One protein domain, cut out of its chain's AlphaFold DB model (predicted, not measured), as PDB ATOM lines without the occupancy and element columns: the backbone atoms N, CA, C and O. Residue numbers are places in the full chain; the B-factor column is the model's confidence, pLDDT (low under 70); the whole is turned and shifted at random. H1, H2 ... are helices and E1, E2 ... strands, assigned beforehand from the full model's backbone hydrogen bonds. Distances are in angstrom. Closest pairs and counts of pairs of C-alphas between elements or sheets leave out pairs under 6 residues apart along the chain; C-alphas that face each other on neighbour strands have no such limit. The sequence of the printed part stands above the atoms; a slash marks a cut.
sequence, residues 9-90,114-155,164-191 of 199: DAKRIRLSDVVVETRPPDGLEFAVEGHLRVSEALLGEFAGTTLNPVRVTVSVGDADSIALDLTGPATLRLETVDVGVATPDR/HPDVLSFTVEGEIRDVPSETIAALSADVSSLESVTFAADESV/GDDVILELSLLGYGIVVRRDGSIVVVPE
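Overview. This is residues 9 to 90, 114 to 155 and 164 to 191 of the 199 residues of an uncharacterized protein of Haloterrigena salina JCM 13891 (UniProt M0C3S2). Two twisted sheets come together as a flattened, nearly closed barrel: E1, E2, E6 and E5 make one wall and E7, E3, E10, E9 and E8 the other, with E1 next to E7 and E5 next to E8 at the two seams. E4 lies beside E3, off this ring, and the short helices H1 and H2 sit near opposite ends. The printed part has 152 residues, with two named helices and ten named strands in the order E1 E2 H1 E3 E4 E5 E6 H2 E7 E8 E9 E10. The class is mostly strand; the sheet E1 E2 E6 E5 is all antiparallel, and the other sheet is branched, with antiparallel pairs. The whole is compact, with a radius of gyration of the C-alphas of 15.9 A and spans of 45 by 40 by 27 A.

Arrangement. E1, residues 13 to 23, forms a hairpin with E2, residues 27 to 37; N 21 and O 29 are 2.8 A apart, within hydrogen-bond range, as are the N and O pairs below. E6, residues 117 to 127, is the antiparallel neighbour of E2, with N 126 and O 28 at 2.7 A, and of E5, residues 75 to 86, with N 77 and O 125 at 2.8 A. E3, residues 49 to 60, has on one side E4, residues 63 to 69, with N 68 and O 56 at 2.7 A, and E10, residues 186 to 190, with N 51 and O 186 at 2.8 A. On its other side is E7, residues 142 to 153, with N 57 and O 146 at 2.8 A. E8, residues 167 to 173, E9, residues 176 to 181, and E10 form a meander, each strand the antiparallel neighbour of the one before, with N 178 and O 171 at 2.8 A and N 177 and O 189 at 2.8 A. Between the sheets, the closest C-alphas of E1 and E7, Val 18 and Ser 143, are 5.3 A apart, and those of E5 and E8, Val 81 and Leu 169, 6.4 A. H1, residues 40 to 45, is on the branched sheet at a height of 9.3 A, only just over E9 and E10 with 3 C-alphas on each, and runs across the strands, at 64 degrees to E9 on the local plane. H2, residues 131 to 136, only grazes both sheets. In H1 and H2 every O i to N i+4 pair is within hydrogen-bond range.

Along the chain. E1 begins at C-alpha 13, (227.525, 157.580, 203.559), and bends by 70 degrees at residue 16. E3 is 32.5 A long, E5 30.9 A and E7 33.7 A. E10 ends at C-alpha 190, (224.440, 137.618, 194.451).

Size, cuts and confidence. The C-alphas farthest apart, those of Arg 90 and Ser 131, are 48.8 A apart. Residues 91 to 113 and 156 to 163 are not printed; the gaps between C-alphas are 12.7 A and 17.0 A. Of the links printed whole, none is long. The mean pLDDT of the printed part is 71.0, and 52 residues are under 70, among them 9 to 25; E1 has a mean of 45.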
ATOM      1  N   ASP A   9     220.740 157.524 210.368       30.98
ATOM      2  CA  ASP A   9     221.959 158.229 210.822       30.98
ATOM      3  C   ASP A   9     223.094 157.313 211.338       30.98
ATOM      4  O   ASP A   9     224.255 157.723 211.431       30.98
ATOM      5  N   ALA A  10     222.788 156.051 211.653       25.67
ATOM      6  CA  ALA A  10     223.757 155.036 212.074       25.67
ATOM      7  C   ALA A  10     224.476 154.326 210.902       25.67
ATOM      8  O   ALA A  10     225.399 153.544 211.129       25.67
ATOM      9  N   LYS A  11     224.071 154.589 209.653       32.03
ATOM     10  CA  LYS A  11     224.588 153.974 208.418       32.03
ATOM     11  C   LYS A  11     225.070 155.077 207.467       32.03
ATOM     12  O   LYS A  11     224.432 155.387 206.468       32.03
ATOM     13  N   ARG A  12     226.171 155.738 207.837       33.28
ATOM     14  CA  ARG A  12     226.675 156.936 207.146       33.28
ATOM     15  C   ARG A  12     227.342 156.601 205.809       33.28
ATOM     16  O   ARG A  12     228.404 155.982 205.792       33.28
ATOM     17  N   ILE A  13     226.766 157.112 204.723       33.16
ATOM     18  CA  ILE A  13     227.525 157.580 203.559       33.16
ATOM     19  C   ILE A  13     227.986 158.986 203.934       33.16
ATOM     20  O   ILE A  13     227.151 159.869 204.122       33.16
ATOM     21  N   ARG A  14     229.288 159.192 204.135       30.56
ATOM     22  CA  ARG A  14     229.825 160.538 204.366       30.56
ATOM     23  C   ARG A  14     230.466 161.003 203.068       30.56
ATOM     24  O   ARG A  14     231.540 160.521 202.712       30.56
ATOM     25  N   LEU A  15     229.770 161.887 202.361       32.97
ATOM     26  CA  LEU A  15     230.323 162.630 201.232       32.97
ATOM     27  C   LEU A  15     231.227 163.718 201.825       32.97
ATOM     28  O   LEU A  15     230.788 164.469 202.701       32.97
ATOM     29  N   SER A  16     232.501 163.729 201.448       31.73
ATOM     30  CA  SER A  16     233.505 164.674 201.950       31.73
ATOM     31  C   SER A  16     234.148 165.327 200.736       31.73
ATOM     32  O   SER A  16     234.620 164.611 199.871       31.73
ATOM     33  N   ASP A  17     234.155 166.658 200.690       37.53
ATOM     34  CA  ASP A  17     234.661 167.473 199.578       37.53
ATOM     35  C   ASP A  17     233.916 167.256 198.251       37.53
ATOM     36  O   ASP A  17     234.122 166.305 197.497       37.53
ATOM     37  N   VAL A  18     232.997 168.185 197.983       47.25
ATOM     38  CA  VAL A  18     232.176 168.191 196.777       47.25
ATOM     39  C   VAL A  18     232.296 169.542 196.097       47.25
ATOM     40  O   VAL A  18     232.012 170.573 196.708       47.25
ATOM     41  N   VAL A  19     232.673 169.525 194.821       52.22
ATOM     42  CA  VAL A  19     232.646 170.702 193.949       52.22
ATOM     43  C   VAL A  19     231.552 170.469 192.909       52.22
ATOM     44  O   VAL A  19     231.621 169.501 192.153       52.22
ATOM     45  N   VAL A  20     230.520 171.320 192.902       54.69
ATOM     46  CA  VAL A  20     229.496 171.357 191.844       54.69
ATOM     47  C   VAL A  20     229.707 172.615 191.014       54.69
ATOM     48  O   VAL A  20     229.700 173.723 191.551       54.69
ATOM     49  N   GLU A  21     229.844 172.451 189.703       58.97
ATOM     50  CA  GLU A  21     229.978 173.545 188.746       58.97
ATOM     51  C   GLU A  21     228.779 173.560 187.792       58.97
ATOM     52  O   GLU A  21     228.334 172.535 187.279       58.97
ATOM     53  N   THR A  22     228.218 174.743 187.546       56.22
ATOM     54  CA  THR A  22     227.143 174.890 186.554       56.22
ATOM     55  C   THR A  22     227.740 174.919 185.148       56.22
ATOM     56  O   THR A  22     228.688 175.659 184.883       56.22
ATOM     57  N   ARG A  23     227.161 174.154 184.218       56.38
ATOM     58  CA  ARG A  23     227.544 174.142 182.803       56.38
ATOM     59  C   ARG A  23     226.381 174.671 181.954       56.38
ATOM     60  O   ARG A  23     225.412 173.955 181.711       56.38
ATOM     61  N   PRO A  24     226.443 175.922 181.471       53.47
ATOM     62  CA  PRO A  24     225.409 176.454 180.591       53.47
ATOM     63  C   PRO A  24     225.263 175.621 179.299       53.47
ATOM     64  O   PRO A  24     226.282 175.187 178.754       53.47
ATOM     65  N   PRO A  25     224.045 175.475 178.740       57.16
ATOM     66  CA  PRO A  25     222.803 176.125 179.169       57.16
ATOM     67  C   PRO A  25     221.964 175.340 180.195       57.16
ATOM     68  O   PRO A  25     221.099 175.948 180.822       57.16
ATOM     69  N   ASP A  26     222.187 174.037 180.353       73.19
ATOM     70  CA  ASP A  26     221.262 173.105 181.021       73.19
ATOM     71  C   ASP A  26     221.953 171.970 181.811       73.19
ATOM     72  O   ASP A  26     221.316 170.968 182.144       73.19
ATOM     73  N   GLY A  27     223.244 172.117 182.125       71.12
ATOM     74  CA  GLY A  27     224.055 171.095 182.789       71.12
ATOM     75  C   GLY A  27     224.559 171.484 184.180       71.12
ATOM     76  O   GLY A  27     224.801 172.656 184.477       71.12
ATOM     77  N   LEU A  28     224.773 170.478 185.026       77.62
ATOM     78  CA  LEU A  28     225.524 170.562 186.281       77.62
ATOM     79  C   LEU A  28     226.615 169.498 186.262       77.62
ATOM     80  O   LEU A  28     226.300 168.326 186.109       77.62
ATOM     81  N   GLU A  29     227.868 169.881 186.445       75.94
ATOM     82  CA  GLU A  29     228.979 168.948 186.637       75.94
ATOM     83  C   GLU A  29     229.280 168.838 188.129       75.94
ATOM     84  O   GLU A  29     229.192 169.822 188.867       75.94
ATOM     85  N   PHE A  30     229.597 167.637 188.599       75.06
ATOM     86  CA  PHE A  30     229.960 167.412 189.988       75.06
ATOM     87  C   PHE A  30     231.094 166.400 190.113       75.06
ATOM     88  O   PHE A  30     231.159 165.412 189.381       75.06
ATOM     89  N   ALA A  31     231.943 166.633 191.109       68.06
ATOM     90  CA  ALA A  31     232.922 165.675 191.594       68.06
ATOM     91  C   ALA A  31     232.717 165.489 193.098       68.06
ATOM     92  O   ALA A  31     232.612 166.465 193.846       68.06
ATOM     93  N   VAL A  32     232.609 164.233 193.523       67.94
ATOM     94  CA  VAL A  32     232.307 163.844 194.901       67.94
ATOM     95  C   VAL A  32     233.312 162.805 195.352       67.94
ATOM     96  O   VAL A  32     233.424 161.743 194.740       67.94
ATOM     97  N   GLU A  33     233.974 163.074 196.468       62.34
ATOM     98  CA  GLU A  33     234.719 162.067 197.210       62.34
ATOM     99  C   GLU A  33     233.904 161.614 198.433       62.34
ATOM    100  O   GLU A  33     233.116 162.358 199.026       62.34
ATOM    101  N   GLY A  34     234.005 160.339 198.797       59.78
ATOM    102  CA  GLY A  34     233.197 159.807 199.882       59.78
ATOM    103  C   GLY A  34     233.666 158.468 200.405       59.78
ATOM    104  O   GLY A  34     234.483 157.771 199.805       59.78
ATOM    105  N   HIS A  35     233.158 158.108 201.580       59.50
ATOM    106  CA  HIS A  35     233.365 156.787 202.165       59.50
ATOM    107  C   HIS A  35     232.008 156.130 202.423       59.50
ATOM    108  O   HIS A  35     231.108 156.724 203.029       59.50
ATOM    109  N   LEU A  36     231.872 154.893 201.959       63.44
ATOM    110  CA  LEU A  36     230.688 154.060 202.068       63.44
ATOM    111  C   LEU A  36     230.989 152.887 203.000       63.44
ATOM    112  O   LEU A  36     231.864 152.068 202.725       63.44
ATOM    113  N   ARG A  37     230.229 152.782 204.093       64.94
ATOM    114  CA  ARG A  37     230.210 151.581 204.934       64.94
ATOM    115  C   ARG A  37     229.063 150.678 204.514       64.94
ATOM    116  O   ARG A  37     227.909 151.103 204.541       64.94
ATOM    117  N   VAL A  38     229.375 149.439 204.151       68.75
ATOM    118  CA  VAL A  38     228.404 148.448 203.666       68.75
ATOM    119  C   VAL A  38     228.529 147.167 204.478       68.75
ATOM    120  O   VAL A  38     229.628 146.712 204.764       68.75
ATOM    121  N   SER A  39     227.386 146.582 204.841       73.12
ATOM    122  CA  SER A  39     227.311 145.277 205.499       73.12
ATOM    123  C   SER A  39     226.681 144.231 204.582       73.12
ATOM    124  O   SER A  39     225.897 144.561 203.690       73.12
ATOM    125  N   GLU A  40     226.965 142.955 204.849       75.25
ATOM    126  CA  GLU A  40     226.387 141.829 204.101       75.25
ATOM    127  C   GLU A  40     224.854 141.842 204.171       75.25
ATOM    128  O   GLU A  40     224.183 141.657 203.161       75.25
ATOM    129  N   ALA A  41     224.287 142.151 205.343       71.81
ATOM    130  CA  ALA A  41     222.841 142.262 205.521       71.81
ATOM    131  C   ALA A  41     222.218 143.329 204.603       71.81
ATOM    132  O   ALA A  41     221.158 143.090 204.035       71.81
ATOM    133  N   LEU A  42     222.888 144.476 204.423       72.44
ATOM    134  CA  LEU A  42     222.414 145.544 203.538       72.44
ATOM    135  C   LEU A  42     222.481 145.125 202.063       72.44
ATOM    136  O   LEU A  42     221.535 145.361 201.322       72.44
ATOM    137  N   LEU A  43     223.568 144.477 201.631       76.38
ATOM    138  CA  LEU A  43     223.664 143.955 200.260       76.38
ATOM    139  C   LEU A  43     222.639 142.848 200.001       76.38
ATOM    140  O   LEU A  43     222.049 142.794 198.925       76.38
ATOM    141  N   GLY A  44     222.378 142.011 201.005       76.88
ATOM    142  CA  GLY A  44     221.353 140.978 200.961       76.88
ATOM    143  C   GLY A  44     219.944 141.528 200.736       76.88
ATOM    144  O   GLY A  44     219.177 140.905 200.006       76.88
ATOM    145  N   GLU A  45     219.613 142.700 201.291       78.94
ATOM    146  CA  GLU A  45     218.328 143.380 201.047       78.94
ATOM    147  C   GLU A  45     218.151 143.793 199.577       78.94
ATOM    148  O   GLU A  45     217.029 143.785 199.070       78.94
ATOM    149  N   PHE A  46     219.248 144.110 198.884       79.50
ATOM    150  CA  PHE A  46     219.245 144.543 197.483       79.50
ATOM    151  C   PHE A  46     219.632 143.440 196.497       79.50
ATOM    152  O   PHE A  46     219.731 143.689 195.295       79.50
ATOM    153  N   ALA A  47     219.831 142.210 196.963       83.56
ATOM    154  CA  ALA A  47     220.246 141.110 196.112       83.56
ATOM    155  C   ALA A  47     219.223 140.832 194.996       83.56
ATOM    156  O   ALA A  47     218.067 140.502 195.257       83.56
ATOM    157  N   GLY A  48     219.664 140.913 193.739       80.12
ATOM    158  CA  GLY A  48     218.792 140.763 192.572       80.12
ATOM    159  C   GLY A  48     217.932 141.995 192.287       80.12
ATOM    160  O   GLY A  48     216.883 141.859 191.655       80.12
ATOM    161  N   THR A  49     218.347 143.172 192.757       77.94
ATOM    162  CA  THR A  49     217.666 144.441 192.481       77.94
ATOM    163  C   THR A  49     218.562 145.413 191.726       77.94
ATOM    164  O   THR A  49     219.796 145.378 191.818       77.94
ATOM    165  N   THR A  50     217.905 146.277 190.959       80.62
ATOM    166  CA  THR A  50     218.513 147.418 190.292       80.62
ATOM    167  C   THR A  50     218.084 148.669 191.040       80.62
ATOM    168  O   THR A  50     216.893 148.924 191.212       80.62
ATOM    169  N   LEU A  51     219.058 149.446 191.492       79.75
ATOM    170  CA  LEU A  51     218.859 150.735 192.131       79.75
ATOM    171  C   LEU A  51     218.980 151.822 191.067       79.75
ATOM    172  O   LEU A  51     220.061 152.052 190.529       79.75
ATOM    173  N   ASN A  52     217.870 152.487 190.771       76.88
ATOM    174  CA  ASN A  52     217.789 153.563 189.793       76.88
ATOM    175  C   ASN A  52     217.831 154.918 190.505       76.88
ATOM    176  O   ASN A  52     217.036 155.130 191.426       76.88
ATOM    177  N   PRO A  53     218.716 155.851 190.121       79.38
ATOM    178  CA  PRO A  53     218.739 157.180 190.715       79.38
ATOM    179  C   PRO A  53     217.460 157.933 190.328       79.38
ATOM    180  O   PRO A  53     217.119 158.047 189.156       79.38
ATOM    181  N   VAL A  54     216.731 158.444 191.319       82.38
ATOM    182  CA  VAL A  54     215.449 159.145 191.102       82.38
ATOM    183  C   VAL A  54     215.463 160.584 191.592       82.38
ATOM    184  O   VAL A  54     214.638 161.389 191.167       82.38
ATOM    185  N   ARG A  55     216.381 160.929 192.497       79.19
ATOM    186  CA  ARG A  55     216.488 162.288 193.021       79.19
ATOM    187  C   ARG A  55     217.902 162.609 193.447       79.19
ATOM    188  O   ARG A  55     218.553 161.793 194.093       79.19
ATOM    189  N   VAL A  56     218.318 163.830 193.160       80.62
ATOM    190  CA  VAL A  56     219.565 164.412 193.646       80.62
ATOM    191  C   VAL A  56     219.236 165.634 194.490       80.62
ATOM    192  O   VAL A  56     218.405 166.440 194.093       80.62
ATOM    193  N   THR A  57     219.868 165.782 195.648       81.19
ATOM    194  CA  THR A  57     219.722 166.972 196.493       81.19
ATOM    195  C   THR A  57     221.030 167.748 196.487       81.19
ATOM    196  O   THR A  57     222.086 167.176 196.755       81.19
ATOM    197  N   VAL A  58     220.956 169.040 196.182       79.31
ATOM    198  CA  VAL A  58     222.095 169.959 196.150       79.31
ATOM    199  C   VAL A  58     221.909 171.002 197.243       79.31
ATOM    200  O   VAL A  58     220.889 171.682 197.301       79.31
ATOM    201  N   SER A  59     222.905 171.122 198.108       79.81
ATOM    202  CA  SER A  59     223.008 172.189 199.103       79.81
ATOM    203  C   SER A  59     223.558 173.457 198.448       79.81
ATOM    204  O   SER A  59     224.465 173.375 197.619       79.81
ATOM    205  N   VAL A  60     223.005 174.619 198.805       78.81
ATOM    206  CA  VAL A  60     223.349 175.919 198.202       78.81
ATOM    207  C   VAL A  60     223.792 176.879 199.303       78.81
ATOM    208  O   VAL A  60     222.996 177.659 199.823       78.81
ATOM    209  N   GLY A  61     225.068 176.815 199.689       73.75
ATOM    210  CA  GLY A  61     225.601 177.585 200.817       73.75
ATOM    211  C   GLY A  61     224.750 177.433 202.089       73.75
ATOM    212  O   GLY A  61     224.517 176.320 202.549       73.75
ATOM    213  N   ASP A  62     224.270 178.558 202.629       68.81
ATOM    214  CA  ASP A  62     223.396 178.612 203.817       68.81
ATOM    215  C   ASP A  62     221.885 178.558 203.485       68.81
ATOM    216  O   ASP A  62     221.047 178.741 204.373       68.81
ATOM    217  N   ALA A  63     221.514 178.393 202.213       70.75
ATOM    218  CA  ALA A  63     220.121 178.333 201.778       70.75
ATOM    219  C   ALA A  63     219.542 176.912 201.876       70.75
ATOM    220  O   ALA A  63     220.261 175.929 202.061       70.75
ATOM    221  N   ASP A  64     218.218 176.813 201.725       78.94
ATOM    222  CA  ASP A  64     217.529 175.526 201.652       78.94
ATOM    223  C   ASP A  64     218.046 174.696 200.467       78.94
ATOM    224  O   ASP A  64     218.232 175.207 199.358       78.94
ATOM    225  N   SER A  65     218.238 173.397 200.697       82.19
ATOM    226  CA  SER A  65     218.672 172.468 199.660       82.19
ATOM    227  C   SER A  65     217.641 172.335 198.537       82.19
ATOM    228  O   SER A  65     216.427 172.311 198.755       82.19
ATOM    229  N   ILE A  66     218.140 172.173 197.317       83.56
ATOM    230  CA  ILE A  66     217.348 172.033 196.101       83.56
ATOM    231  C   ILE A  66     217.313 170.563 195.693       83.56
ATOM    232  O   ILE A  66     218.351 169.935 195.491       83.56
ATOM    233  N   ALA A  67     216.110 170.013 195.540       85.25
ATOM    234  CA  ALA A  67     215.909 168.652 195.059       85.25
ATOM    235  C   ALA A  67     215.650 168.630 193.543       85.25
ATOM    236  O   ALA A  67     214.659 169.181 193.066       85.25
ATOM    237  N   LEU A  68     216.512 167.935 192.809       84.25
ATOM    238  CA  LEU A  68     216.411 167.625 191.387       84.25
ATOM    239  C   LEU A  68     215.707 166.276 191.207       84.25
ATOM    240  O   LEU A  68     216.154 165.263 191.748       84.25
ATOM    241  N   ASP A  69     214.611 166.258 190.454       85.94
ATOM    242  CA  ASP A  69     213.866 165.039 190.124       85.94
ATOM    243  C   ASP A  69     214.385 164.421 188.818       85.94
ATOM    244  O   ASP A  69     214.224 165.006 187.746       85.94
ATOM    245  N   LEU A  70     214.984 163.232 188.921       84.25
ATOM    246  CA  LEU A  70     215.534 162.483 187.786       84.25
ATOM    247  C   LEU A  70     214.494 161.575 187.111       84.25
ATOM    248  O   LEU A  70     214.787 160.925 186.115       84.25
ATOM    249  N   THR A  71     213.267 161.512 187.639       83.81
ATOM    250  CA  THR A  71     212.142 160.859 186.945       83.81
ATOM    251  C   THR A  71     211.495 161.769 185.899       83.81
ATOM    252  O   THR A  71     210.673 161.322 185.095       83.81
ATOM    253  N   GLY A  72     211.849 163.057 185.935       82.81
ATOM    254  CA  GLY A  72     211.432 164.083 184.993       82.81
ATOM    255  C   GLY A  72     212.412 164.236 183.821       82.81
ATOM    256  O   GLY A  72     212.926 163.245 183.313       82.81
ATOM    257  N   PRO A  73     212.644 165.470 183.337       81.50
ATOM    258  CA  PRO A  73     213.526 165.707 182.198       81.50
ATOM    259  C   PRO A  73     215.014 165.590 182.547       81.50
ATOM    260  O   PRO A  73     215.798 165.280 181.661       81.50
ATOM    261  N   ALA A  74     215.396 165.829 183.805       84.69
ATOM    262  CA  ALA A  74     216.793 165.825 184.213       84.69
ATOM    263  C   ALA A  74     217.369 164.404 184.196       84.69
ATOM    264  O   ALA A  74     216.750 163.473 184.710       84.69
ATOM    265  N   THR A  75     218.572 164.243 183.648       83.38
ATOM    266  CA  THR A  75     219.226 162.932 183.525       83.38
ATOM    267  C   THR A  75     220.606 162.936 184.167       83.38
ATOM    268  O   THR A  75     221.360 163.893 184.020       83.38
ATOM    269  N   LEU A  76     220.940 161.864 184.894       84.06
ATOM    270  CA  LEU A  76     222.260 161.666 185.492       84.06
ATOM    271  C   LEU A  76     223.164 160.897 184.525       84.06
ATOM    272  O   LEU A  76     222.761 159.887 183.951       84.06
ATOM    273  N   ARG A  77     224.406 161.356 184.382       86.56
ATOM    274  CA  ARG A  77     225.447 160.685 183.612       86.56
ATOM    275  C   ARG A  77     226.761 160.712 184.375       86.56
ATOM    276  O   ARG A  77     227.358 161.762 184.545       86.56
ATOM    277  N   LEU A  78     227.232 159.554 184.803       84.19
ATOM    278  CA  LEU A  78     228.533 159.394 185.437       84.19
ATOM    279  C   LEU A  78     229.640 159.357 184.376       84.19
ATOM    280  O   LEU A  78     229.462 158.794 183.295       84.19
ATOM    281  N   GLU A  79     230.783 159.961 184.673       81.69
ATOM    282  CA  GLU A  79     231.939 160.000 183.773       81.69
ATOM    283  C   GLU A  79     233.028 159.043 184.243       81.69
ATOM    284  O   GLU A  79     233.472 158.190 183.469       81.69
ATOM    285  N   THR A  80     233.392 159.124 185.522       77.19
ATOM    286  CA  THR A  80     234.363 158.226 186.150       77.19
ATOM    287  C   THR A  80     233.925 157.846 187.552       77.19
ATOM    288  O   THR A  80     233.383 158.667 188.293       77.19
ATOM    289  N   VAL A  81     234.201 156.599 187.931       74.69
ATOM    290  CA  VAL A  81     234.043 156.116 189.300       74.69
ATOM    291  C   VAL A  81     235.307 155.363 189.678       74.69
ATOM    292  O   VAL A  81     235.666 154.394 189.011       74.69
ATOM    293  N   ASP A  82     235.966 155.806 190.740       72.69
ATOM    294  CA  ASP A  82     237.087 155.103 191.355       72.69
ATOM    295  C   ASP A  82     236.666 154.588 192.732       72.69
ATOM    296  O   ASP A  82     235.989 155.295 193.481       72.69
ATOM    297  N   VAL A  83     237.036 153.348 193.058       68.50
ATOM    298  CA  VAL A  83     236.707 152.712 194.339       68.50
ATOM    299  C   VAL A  83     237.944 152.048 194.923       68.50
ATOM    300  O   VAL A  83     238.441 151.038 194.429       68.50
ATOM    301  N   GLY A  84     238.394 152.601 196.044       61.16
ATOM    302  CA  GLY A  84     239.379 152.003 196.928       61.16
ATOM    303  C   GLY A  84     238.711 151.196 198.039       61.16
ATOM    304  O   GLY A  84     237.703 151.598 198.618       61.16
ATOM    305  N   VAL A  85     239.296 150.052 198.376       61.25
ATOM    306  CA  VAL A  85     238.914 149.288 199.565       61.25
ATOM    307  C   VAL A  85     239.824 149.712 200.711       61.25
ATOM    308  O   VAL A  85     241.017 149.405 200.698       61.25
ATOM    309  N   ALA A  86     239.271 150.402 201.706       56.12
ATOM    310  CA  ALA A  86     239.998 150.754 202.915       56.12
ATOM    311  C   ALA A  86     239.713 149.699 203.990       56.12
ATOM    312  O   ALA A  86     238.606 149.586 204.516       56.12
ATOM    313  N   THR A  87     240.723 148.908 204.342       53.25
ATOM    314  CA  THR A  87     240.669 148.131 205.584       53.25
ATOM    315  C   THR A  87     240.799 149.122 206.739       53.25
ATOM    316  O   THR A  87     241.774 149.875 206.727       53.25
ATOM    317  N   PRO A  88     239.867 149.168 207.709       50.41
ATOM    318  CA  PRO A  88     239.970 150.121 208.805       50.41
ATOM    319  C   PRO A  88     241.312 149.947 209.521       50.41
ATOM    320  O   PRO A  88     241.684 148.829 209.898       50.41
ATOM    321  N   ASP A  89     242.035 151.051 209.710       46.38
ATOM    322  CA  ASP A  89     243.199 151.061 210.583       46.38
ATOM    323  C   ASP A  89     242.748 150.633 211.982       46.38
ATOM    324  O   ASP A  89     241.713 151.058 212.502       46.38
ATOM    325  N   ARG A  90     243.529 149.743 212.597       45.22
ATOM    326  CA  ARG A  90     243.225 149.065 213.871       45.22
ATOM    327  C   ARG A  90     242.906 150.003 215.044       45.22
ATOM    328  O   ARG A  90     242.481 149.524 216.093       45.22
ATOM    329  N   HIS A 114     237.117 141.833 207.003       51.47
ATOM    330  CA  HIS A 114     236.170 142.133 205.954       51.47
ATOM    331  C   HIS A 114     236.288 143.631 205.654       51.47
ATOM    332  O   HIS A 114     236.497 144.436 206.567       51.47
ATOM    333  N   PRO A 115     236.270 144.017 204.375       54.69
ATOM    334  CA  PRO A 115     236.311 145.418 204.009       54.69
ATOM    335  C   PRO A 115     235.023 146.100 204.473       54.69
ATOM    336  O   PRO A 115     233.984 145.982 203.834       54.69
ATOM    337  N   ASP A 116     235.103 146.804 205.598       57.38
ATOM    338  CA  ASP A 116     233.957 147.519 206.168       57.38
ATOM    339  C   ASP A 116     233.773 148.915 205.551       57.38
ATOM    340  O   ASP A 116     232.724 149.538 205.731       57.38
ATOM    341  N   VAL A 117     234.788 149.431 204.842       62.41
ATOM    342  CA  VAL A 117     234.803 150.783 204.271       62.41
ATOM    343  C   VAL A 117     235.285 150.749 202.819       62.41
ATOM    344  O   VAL A 117     236.403 150.330 202.521       62.41
ATOM    345  N   LEU A 118     234.451 151.249 201.913       65.12
ATOM    346  CA  LEU A 118     234.829 151.594 200.548       65.12
ATOM    347  C   LEU A 118     235.046 153.105 200.460       65.12
ATOM    348  O   LEU A 118     234.123 153.871 200.724       65.12
ATOM    349  N   SER A 119     236.242 153.545 200.092       66.31
ATOM    350  CA  SER A 119     236.480 154.925 199.661       66.31
ATOM    351  C   SER A 119     236.154 155.035 198.179       66.31
ATOM    352  O   SER A 119     236.549 154.159 197.412       66.31
ATOM    353  N   PHE A 120     235.466 156.086 197.758       69.88
ATOM    354  CA  PHE A 120     235.121 156.275 196.359       69.88
ATOM    355  C   PHE A 120     235.249 157.730 195.928       69.88
ATOM    356  O   PHE A 120     235.020 158.646 196.718       69.88
ATOM    357  N   THR A 121     235.540 157.910 194.647       68.62
ATOM    358  CA  THR A 121     235.458 159.188 193.943       68.62
ATOM    359  C   THR A 121     234.533 159.002 192.752       68.62
ATOM    360  O   THR A 121     234.685 158.053 191.984       68.62
ATOM    361  N   VAL A 122     233.545 159.878 192.614       76.19
ATOM    362  CA  VAL A 122     232.565 159.855 191.524       76.19
ATOM    363  C   VAL A 122     232.570 161.214 190.847       76.19
ATOM    364  O   VAL A 122     232.356 162.236 191.497       76.19
ATOM    365  N   GLU A 123     232.754 161.207 189.534       77.56
ATOM    366  CA  GLU A 123     232.581 162.373 188.672       77.56
ATOM    367  C   GLU A 123     231.371 162.142 187.771       77.56
ATOM    368  O   GLU A 123     231.170 161.040 187.243       77.56
ATOM    369  N   GLY A 124     230.542 163.166 187.599       79.50
ATOM    370  CA  GLY A 124     229.336 163.059 186.799       79.50
ATOM    371  C   GLY A 124     228.740 164.397 186.392       79.50
ATOM    372  O   GLY A 124     229.147 165.468 186.832       79.50
ATOM    373  N   GLU A 125     227.736 164.306 185.535       83.56
ATOM    374  CA  GLU A 125     226.985 165.412 184.970       83.56
ATOM    375  C   GLU A 125     225.483 165.141 185.143       83.56
ATOM    376  O   GLU A 125     225.012 164.023 184.925       83.56
ATOM    377  N   ILE A 126     224.715 166.164 185.503       82.94
ATOM    378  CA  ILE A 126     223.256 166.174 185.401       82.94
ATOM    379  C   ILE A 126     222.895 167.060 184.218       82.94
ATOM    380  O   ILE A 126     223.236 168.241 184.209       82.94
ATOM    381  N   ARG A 127     222.215 166.496 183.223       84.44
ATOM    382  CA  ARG A 127     221.773 167.195 182.010       84.44
ATOM    383  C   ARG A 127     220.295 167.517 182.061       84.44
ATOM    384  O   ARG A 127     219.567 166.965 182.889       84.44
ATOM    385  N   ASP A 128     219.870 168.384 181.145       84.81
ATOM    386  CA  ASP A 128     218.475 168.779 180.954       84.81
ATOM    387  C   ASP A 128     217.856 169.363 182.238       84.81
ATOM    388  O   ASP A 128     216.660 169.225 182.515       84.81
ATOM    389  N   VAL A 129     218.689 170.020 183.054       82.38
ATOM    390  CA  VAL A 129     218.244 170.638 184.299       82.38
ATOM    391  C   VAL A 129     217.367 171.842 183.954       82.38
ATOM    392  O   VAL A 129     217.788 172.718 183.190       82.38
ATOM    393  N   PRO A 130     216.148 171.940 184.519       82.38
ATOM    394  CA  PRO A 130     215.281 173.078 184.264       82.38
ATOM    395  C   PRO A 130     215.985 174.403 184.570       82.38
ATOM    396  O   PRO A 130     216.558 174.588 185.644       82.38
ATOM    397  N   SER A 131     215.899 175.357 183.641       79.06
ATOM    398  CA  SER A 131     216.557 176.670 183.773       79.06
ATOM    399  C   SER A 131     216.185 177.427 185.057       79.06
ATOM    400  O   SER A 131     217.019 178.131 185.619       79.06
ATOM    401  N   GLU A 132     214.963 177.242 185.564       80.00
ATOM    402  CA  GLU A 132     214.512 177.773 186.856       80.00
ATOM    403  C   GLU A 132     215.282 177.186 188.047       80.00
ATOM    404  O   GLU A 132     215.535 177.887 189.022       80.00
ATOM    405  N   THR A 133     215.699 175.923 187.947       78.31
ATOM    406  CA  THR A 133     216.513 175.244 188.959       78.31
ATOM    407  C   THR A 133     217.971 175.688 188.874       78.31
ATOM    408  O   THR A 133     218.573 175.979 189.901       78.31
ATOM    409  N   ILE A 134     218.517 175.849 187.662       76.62
ATOM    410  CA  ILE A 134     219.858 176.428 187.459       76.62
ATOM    411  C   ILE A 134     219.927 177.851 188.014       76.62
ATOM    412  O   ILE A 134     220.890 178.202 188.680       76.62
ATOM    413  N   ALA A 135     218.892 178.664 187.791       76.38
ATOM    414  CA  ALA A 135     218.835 180.026 188.315       76.38
ATOM    415  C   ALA A 135     218.781 180.085 189.855       76.38
ATOM    416  O   ALA A 135     219.153 181.106 190.435       76.38
ATOM    417  N   ALA A 136     218.305 179.021 190.505       75.44
ATOM    418  CA  ALA A 136     218.255 178.908 191.959       75.44
ATOM    419  C   ALA A 136     219.580 178.412 192.570       75.44
ATOM    420  O   ALA A 136     219.843 178.681 193.741       75.44
ATOM    421  N   LEU A 137     220.427 177.736 191.786       72.62
ATOM    422  CA  LEU A 137     221.782 177.353 192.179       72.62
ATOM    423  C   LEU A 137     222.682 178.592 192.087       72.62
ATOM    424  O   LEU A 137     223.051 179.041 191.001       72.62
ATOM    425  N   SER A 138     222.992 179.207 193.230       62.75
ATOM    426  CA  SER A 138     223.904 180.351 193.259       62.75
ATOM    427  C   SER A 138     225.332 179.904 192.926       62.75
ATOM    428  O   SER A 138     225.765 178.807 193.278       62.75
ATOM    429  N   ALA A 139     226.069 180.766 192.224       56.78
ATOM    430  CA  ALA A 139     227.370 180.440 191.638       56.78
ATOM    431  C   ALA A 139     228.506 180.229 192.656       56.78
ATOM    432  O   ALA A 139     229.598 179.844 192.250       56.78
ATOM    433  N   ASP A 140     228.286 180.509 193.944       57.84
ATOM    434  CA  ASP A 140     229.403 180.699 194.869       57.84
ATOM    435  C   ASP A 140     229.809 179.434 195.638       57.84
ATOM    436  O   ASP A 140     231.007 179.218 195.772       57.84
ATOM    437  N   VAL A 141     228.887 178.567 196.089       56.12
ATOM    438  CA  VAL A 141     229.221 177.216 196.601       56.12
ATOM    439  C   VAL A 141     227.970 176.331 196.579       56.12
ATOM    440  O   VAL A 141     227.087 176.477 197.426       56.12
ATOM    441  N   SER A 142     227.885 175.402 195.631       65.12
ATOM    442  CA  SER A 142     226.888 174.329 195.663       65.12
ATOM    443  C   SER A 142     227.597 172.996 195.898       65.12
ATOM    444  O   SER A 142     228.628 172.732 195.284       65.12
ATOM    445  N   SER A 143     227.060 172.157 196.781       68.31
ATOM    446  CA  SER A 143     227.584 170.808 197.030       68.31
ATOM    447  C   SER A 143     226.479 169.764 196.951       68.31
ATOM    448  O   SER A 143     225.374 169.968 197.457       68.31
ATOM    449  N   LEU A 144     226.772 168.626 196.325       70.50
ATOM    450  CA  LEU A 144     225.895 167.458 196.326       70.50
ATOM    451  C   LEU A 144     225.702 166.965 197.765       70.50
ATOM    452  O   LEU A 144     226.661 166.577 198.429       70.50
ATOM    453  N   GLU A 145     224.464 166.974 198.246       75.12
ATOM    454  CA  GLU A 145     224.125 166.538 199.602       75.12
ATOM    455  C   GLU A 145     223.759 165.051 199.629       75.12
ATOM    456  O   GLU A 145     224.190 164.306 200.506       75.12
ATOM    457  N   SER A 146     222.939 164.602 198.675       74.12
ATOM    458  CA  SER A 146     222.494 163.209 198.619       74.12
ATOM    459  C   SER A 146     222.001 162.792 197.236       74.12
ATOM    460  O   SER A 146     221.531 163.613 196.447       74.12
ATOM    461  N   VAL A 147     222.049 161.484 196.977       71.25
ATOM    462  CA  VAL A 147     221.400 160.825 195.835       71.25
ATOM    463  C   VAL A 147     220.441 159.769 196.377       71.25
ATOM    464  O   VAL A 147     220.803 158.963 197.232       71.25
ATOM    465  N   THR A 148     219.197 159.794 195.913       73.50
ATOM    466  CA  THR A 148     218.150 158.839 196.291       73.50
ATOM    467  C   THR A 148     217.896 157.872 195.149       73.50
ATOM    468  O   THR A 148     217.771 158.290 193.996       73.50
ATOM    469  N   PHE A 149     217.729 156.597 195.495       77.31
ATOM    470  CA  PHE A 149     217.477 155.518 194.549       77.31
ATOM    471  C   PHE A 149     216.092 154.896 194.756       77.31
ATOM    472  O   PHE A 149     215.620 154.774 195.890       77.31
ATOM    473  N   ALA A 150     215.460 154.484 193.661       77.50
ATOM    474  CA  ALA A 150     214.336 153.556 193.659       77.50
ATOM    475  C   ALA A 150     214.851 152.146 193.352       77.50
ATOM    476  O   ALA A 150     215.716 151.976 192.498       77.50
ATOM    477  N   ALA A 151     214.331 151.147 194.060       78.75
ATOM    478  CA  ALA A 151     214.689 149.753 193.841       78.75
ATOM    479  C   ALA A 151     213.651 149.068 192.948       78.75
ATOM    480  O   ALA A 151     212.467 149.026 193.295       78.75
ATOM    481  N   ASP A 152     214.121 148.487 191.850       74.38
ATOM    482  CA  ASP A 152     213.342 147.661 190.935       74.38
ATOM    483  C   ASP A 152     213.893 146.230 190.907       74.38
ATOM    484  O   ASP A 152     215.077 145.991 191.155       74.38
ATOM    485  N   GLU A 153     213.038 145.251 190.606       70.81
ATOM    486  CA  GLU A 153     213.488 143.868 190.420       70.81
ATOM    487  C   GLU A 153     214.426 143.796 189.209       70.81
ATOM    488  O   GLU A 153     214.046 144.164 188.093       70.81
ATOM    489  N   SER A 154     215.651 143.297 189.402       58.16
ATOM    490  CA  SER A 154     216.540 143.048 188.274       58.16
ATOM    491  C   SER A 154     215.983 141.878 187.477       58.16
ATOM    492  O   SER A 154     216.000 140.727 187.922       58.16
ATOM    493  N   VAL A 155     215.539 142.143 186.251       54.59
ATOM    494  CA  VAL A 155     215.350 141.066 185.282       54.59
ATOM    495  C   VAL A 155     216.738 140.494 185.021       54.59
ATOM    496  O   VAL A 155     217.600 141.192 184.490       54.59
ATOM    497  N   GLY A 164     228.806 146.281 177.417       55.38
ATOM    498  CA  GLY A 164     229.927 146.528 178.340       55.38
ATOM    499  C   GLY A 164     230.423 147.984 178.317       55.38
ATOM    500  O   GLY A 164     230.974 148.456 179.303       55.38
ATOM    501  N   ASP A 165     230.139 148.727 177.241       61.75
ATOM    502  CA  ASP A 165     230.462 150.152 177.103       61.75
ATOM    503  C   ASP A 165     229.737 151.064 178.104       61.75
ATOM    504  O   ASP A 165     230.137 152.222 178.262       61.75
ATOM    505  N   ASP A 166     228.672 150.582 178.750       82.19
ATOM    506  CA  ASP A 166     227.881 151.352 179.715       82.19
ATOM    507  C   ASP A 166     228.249 151.061 181.176       82.19
ATOM    508  O   ASP A 166     227.818 151.777 182.078       82.19
ATOM    509  N   VAL A 167     229.076 150.042 181.424       83.25
ATOM    510  CA  VAL A 167     229.615 149.751 182.755       83.25
ATOM    511  C   VAL A 167     230.794 150.679 183.017       83.25
ATOM    512  O   VAL A 167     231.727 150.759 182.219       83.25
ATOM    513  N   ILE A 168     230.754 151.382 184.146       81.44
ATOM    514  CA  ILE A 168     231.841 152.274 184.577       81.44
ATOM    515  C   ILE A 168     232.613 151.704 185.768       81.44
ATOM    516  O   ILE A 168     233.766 152.069 185.972       81.44
ATOM    517  N   LEU A 169     231.996 150.794 186.528       81.06
ATOM    518  CA  LEU A 169     232.623 150.075 187.630       81.06
ATOM    519  C   LEU A 169     231.958 148.708 187.809       81.06
ATOM    520  O   LEU A 169     230.733 148.599 187.822       81.06
ATOM    521  N   GLU A 170     232.776 147.687 188.029       83.38
ATOM    522  CA  GLU A 170     232.346 146.349 188.424       83.38
ATOM    523  C   GLU A 170     233.266 145.846 189.541       83.38
ATOM    524  O   GLU A 170     234.492 145.895 189.410       83.38
ATOM    525  N   LEU A 171     232.687 145.394 190.654       81.75
ATOM    526  CA  LEU A 171     233.439 144.845 191.783       81.75
ATOM    527  C   LEU A 171     232.666 143.749 192.515       81.75
ATOM    528  O   LEU A 171     231.438 143.708 192.478       81.75
ATOM    529  N   SER A 172     233.396 142.904 193.241       81.62
ATOM    530  CA  SER A 172     232.829 141.898 194.141       81.62
ATOM    531  C   SER A 172     233.044 142.315 195.593       81.62
ATOM    532  O   SER A 172     234.170 142.597 196.008       81.62
ATOM    533  N   LEU A 173     231.974 142.330 196.385       76.00
ATOM    534  CA  LEU A 173     231.991 142.705 197.796       76.00
ATOM    535  C   LEU A 173     231.092 141.767 198.606       76.00
ATOM    536  O   LEU A 173     229.913 141.620 198.302       76.00
ATOM    537  N   LEU A 174     231.644 141.148 199.656       78.00
ATOM    538  CA  LEU A 174     230.902 140.290 200.597       78.00
ATOM    539  C   LEU A 174     230.059 139.187 199.911       78.00
ATOM    540  O   LEU A 174     228.976 138.849 200.376       78.00
ATOM    541  N   GLY A 175     230.543 138.628 198.793       78.00
ATOM    542  CA  GLY A 175     229.832 137.595 198.021       78.00
ATOM    543  C   GLY A 175     228.734 138.121 197.088       78.00
ATOM    544  O   GLY A 175     227.919 137.340 196.592       78.00
ATOM    545  N   TYR A 176     228.706 139.432 196.840       80.50
ATOM    546  CA  TYR A 176     227.825 140.089 195.879       80.50
ATOM    547  C   TYR A 176     228.650 140.786 194.795       80.50
ATOM    548  O   TYR A 176     229.628 141.465 195.094       80.50
ATOM    549  N   GLY A 177     228.236 140.640 193.539       81.81
ATOM    550  CA  GLY A 177     228.715 141.454 192.429       81.81
ATOM    551  C   GLY A 177     227.938 142.767 192.387       81.81
ATOM    552  O   GLY A 177     226.706 142.767 192.412       81.81
ATOM    553  N   ILE A 178     228.654 143.882 192.340       80.88
ATOM    554  CA  ILE A 178     228.105 145.232 192.266       80.88
ATOM    555  C   ILE A 178     228.566 145.838 190.945       80.88
ATOM    556  O   ILE A 178     229.765 145.975 190.702       80.88
ATOM    557  N   VAL A 179     227.606 146.204 190.098       84.12
ATOM    558  CA  VAL A 179     227.854 146.825 188.793       84.12
ATOM    559  C   VAL A 179     227.250 148.220 188.793       84.12
ATOM    560  O   VAL A 179     226.045 148.363 188.993       84.12
ATOM    561  N   VAL A 180     228.069 149.240 188.548       83.62
ATOM    562  CA  VAL A 180     227.629 150.629 188.373       83.62
ATOM    563  C   VAL A 180     227.681 150.976 186.893       83.62
ATOM    564  O   VAL A 180     228.669 150.695 186.203       83.62
ATOM    565  N   ARG A 181     226.609 151.593 186.401       86.56
ATOM    566  CA  ARG A 181     226.459 151.996 185.002       86.56
ATOM    567  C   ARG A 181     226.583 153.500 184.821       86.56
ATOM    568  O   ARG A 181     226.472 154.271 185.774       86.56
ATOM    569  N   ARG A 182     226.793 153.926 183.574       86.62
ATOM    570  CA  ARG A 182     226.974 155.332 183.204       86.62
ATOM    571  C   ARG A 182     225.747 156.191 183.496       86.62
ATOM    572  O   ARG A 182     225.898 157.375 183.754       86.62
ATOM    573  N   ASP A 183     224.551 155.619 183.490       85.06
ATOM    574  CA  ASP A 183     223.315 156.307 183.890       85.06
ATOM    575  C   ASP A 183     223.155 156.458 185.420       85.06
ATOM    576  O   ASP A 183     222.169 157.011 185.903       85.06
ATOM    577  N   GLY A 184     224.129 155.974 186.199       79.88
ATOM    578  CA  GLY A 184     224.109 155.983 187.656       79.88
ATOM    579  C   GLY A 184     223.311 154.844 188.285       79.88
ATOM    580  O   GLY A 184     223.216 154.795 189.512       79.88
ATOM    581  N   SER A 185     222.754 153.924 187.493       83.94
ATOM    582  CA  SER A 185     222.105 152.733 188.035       83.94
ATOM    583  C   SER A 185     223.123 151.761 188.636       83.94
ATOM    584  O   SER A 185     224.251 151.612 188.153       83.94
ATOM    585  N   ILE A 186     222.712 151.095 189.716       81.75
ATOM    586  CA  ILE A 186     223.521 150.102 190.426       81.75
ATOM    587  C   ILE A 186     222.782 148.770 190.400       81.75
ATOM    588  O   ILE A 186     221.647 148.674 190.859       81.75
ATOM    589  N   VAL A 187     223.431 147.729 189.893       83.81
ATOM    590  CA  VAL A 187     222.905 146.363 189.910       83.81
ATOM    591  C   VAL A 187     223.644 145.573 190.978       83.81
ATOM    592  O   VAL A 187     224.871 145.479 190.944       83.81
ATOM    593  N   VAL A 188     222.895 144.986 191.911       80.81
ATOM    594  CA  VAL A 188     223.446 144.117 192.956       80.81
ATOM    595  C   VAL A 188     223.053 142.682 192.640       80.81
ATOM    596  O   VAL A 188     221.890 142.295 192.761       80.81
ATOM    597  N   VAL A 189     224.021 141.865 192.237       84.00
ATOM    598  CA  VAL A 189     223.816 140.442 191.969       84.00
ATOM    599  C   VAL A 189     224.445 139.611 193.081       84.00
ATOM    600  O   VAL A 189     225.594 139.843 193.439       84.00
ATOM    601  N   PRO A 190     223.747 138.615 193.649       81.56
ATOM    602  CA  PRO A 190     224.440 137.618 194.451       81.56
ATOM    603  C   PRO A 190     225.449 136.916 193.542       81.56
ATOM    604  O   PRO A 190     225.067 136.442 192.463       81.56
ATOM    605  N   GLU A 191     226.719 136.842 193.947       76.19
ATOM    606  CA  GLU A 191     227.660 136.003 193.218       76.19
ATOM    607  C   GLU A 191     227.121 134.582 193.316       76.19
ATOM    608  O   GLU A 191     227.008 133.987 194.393       76.19
TER     609      GLU A 191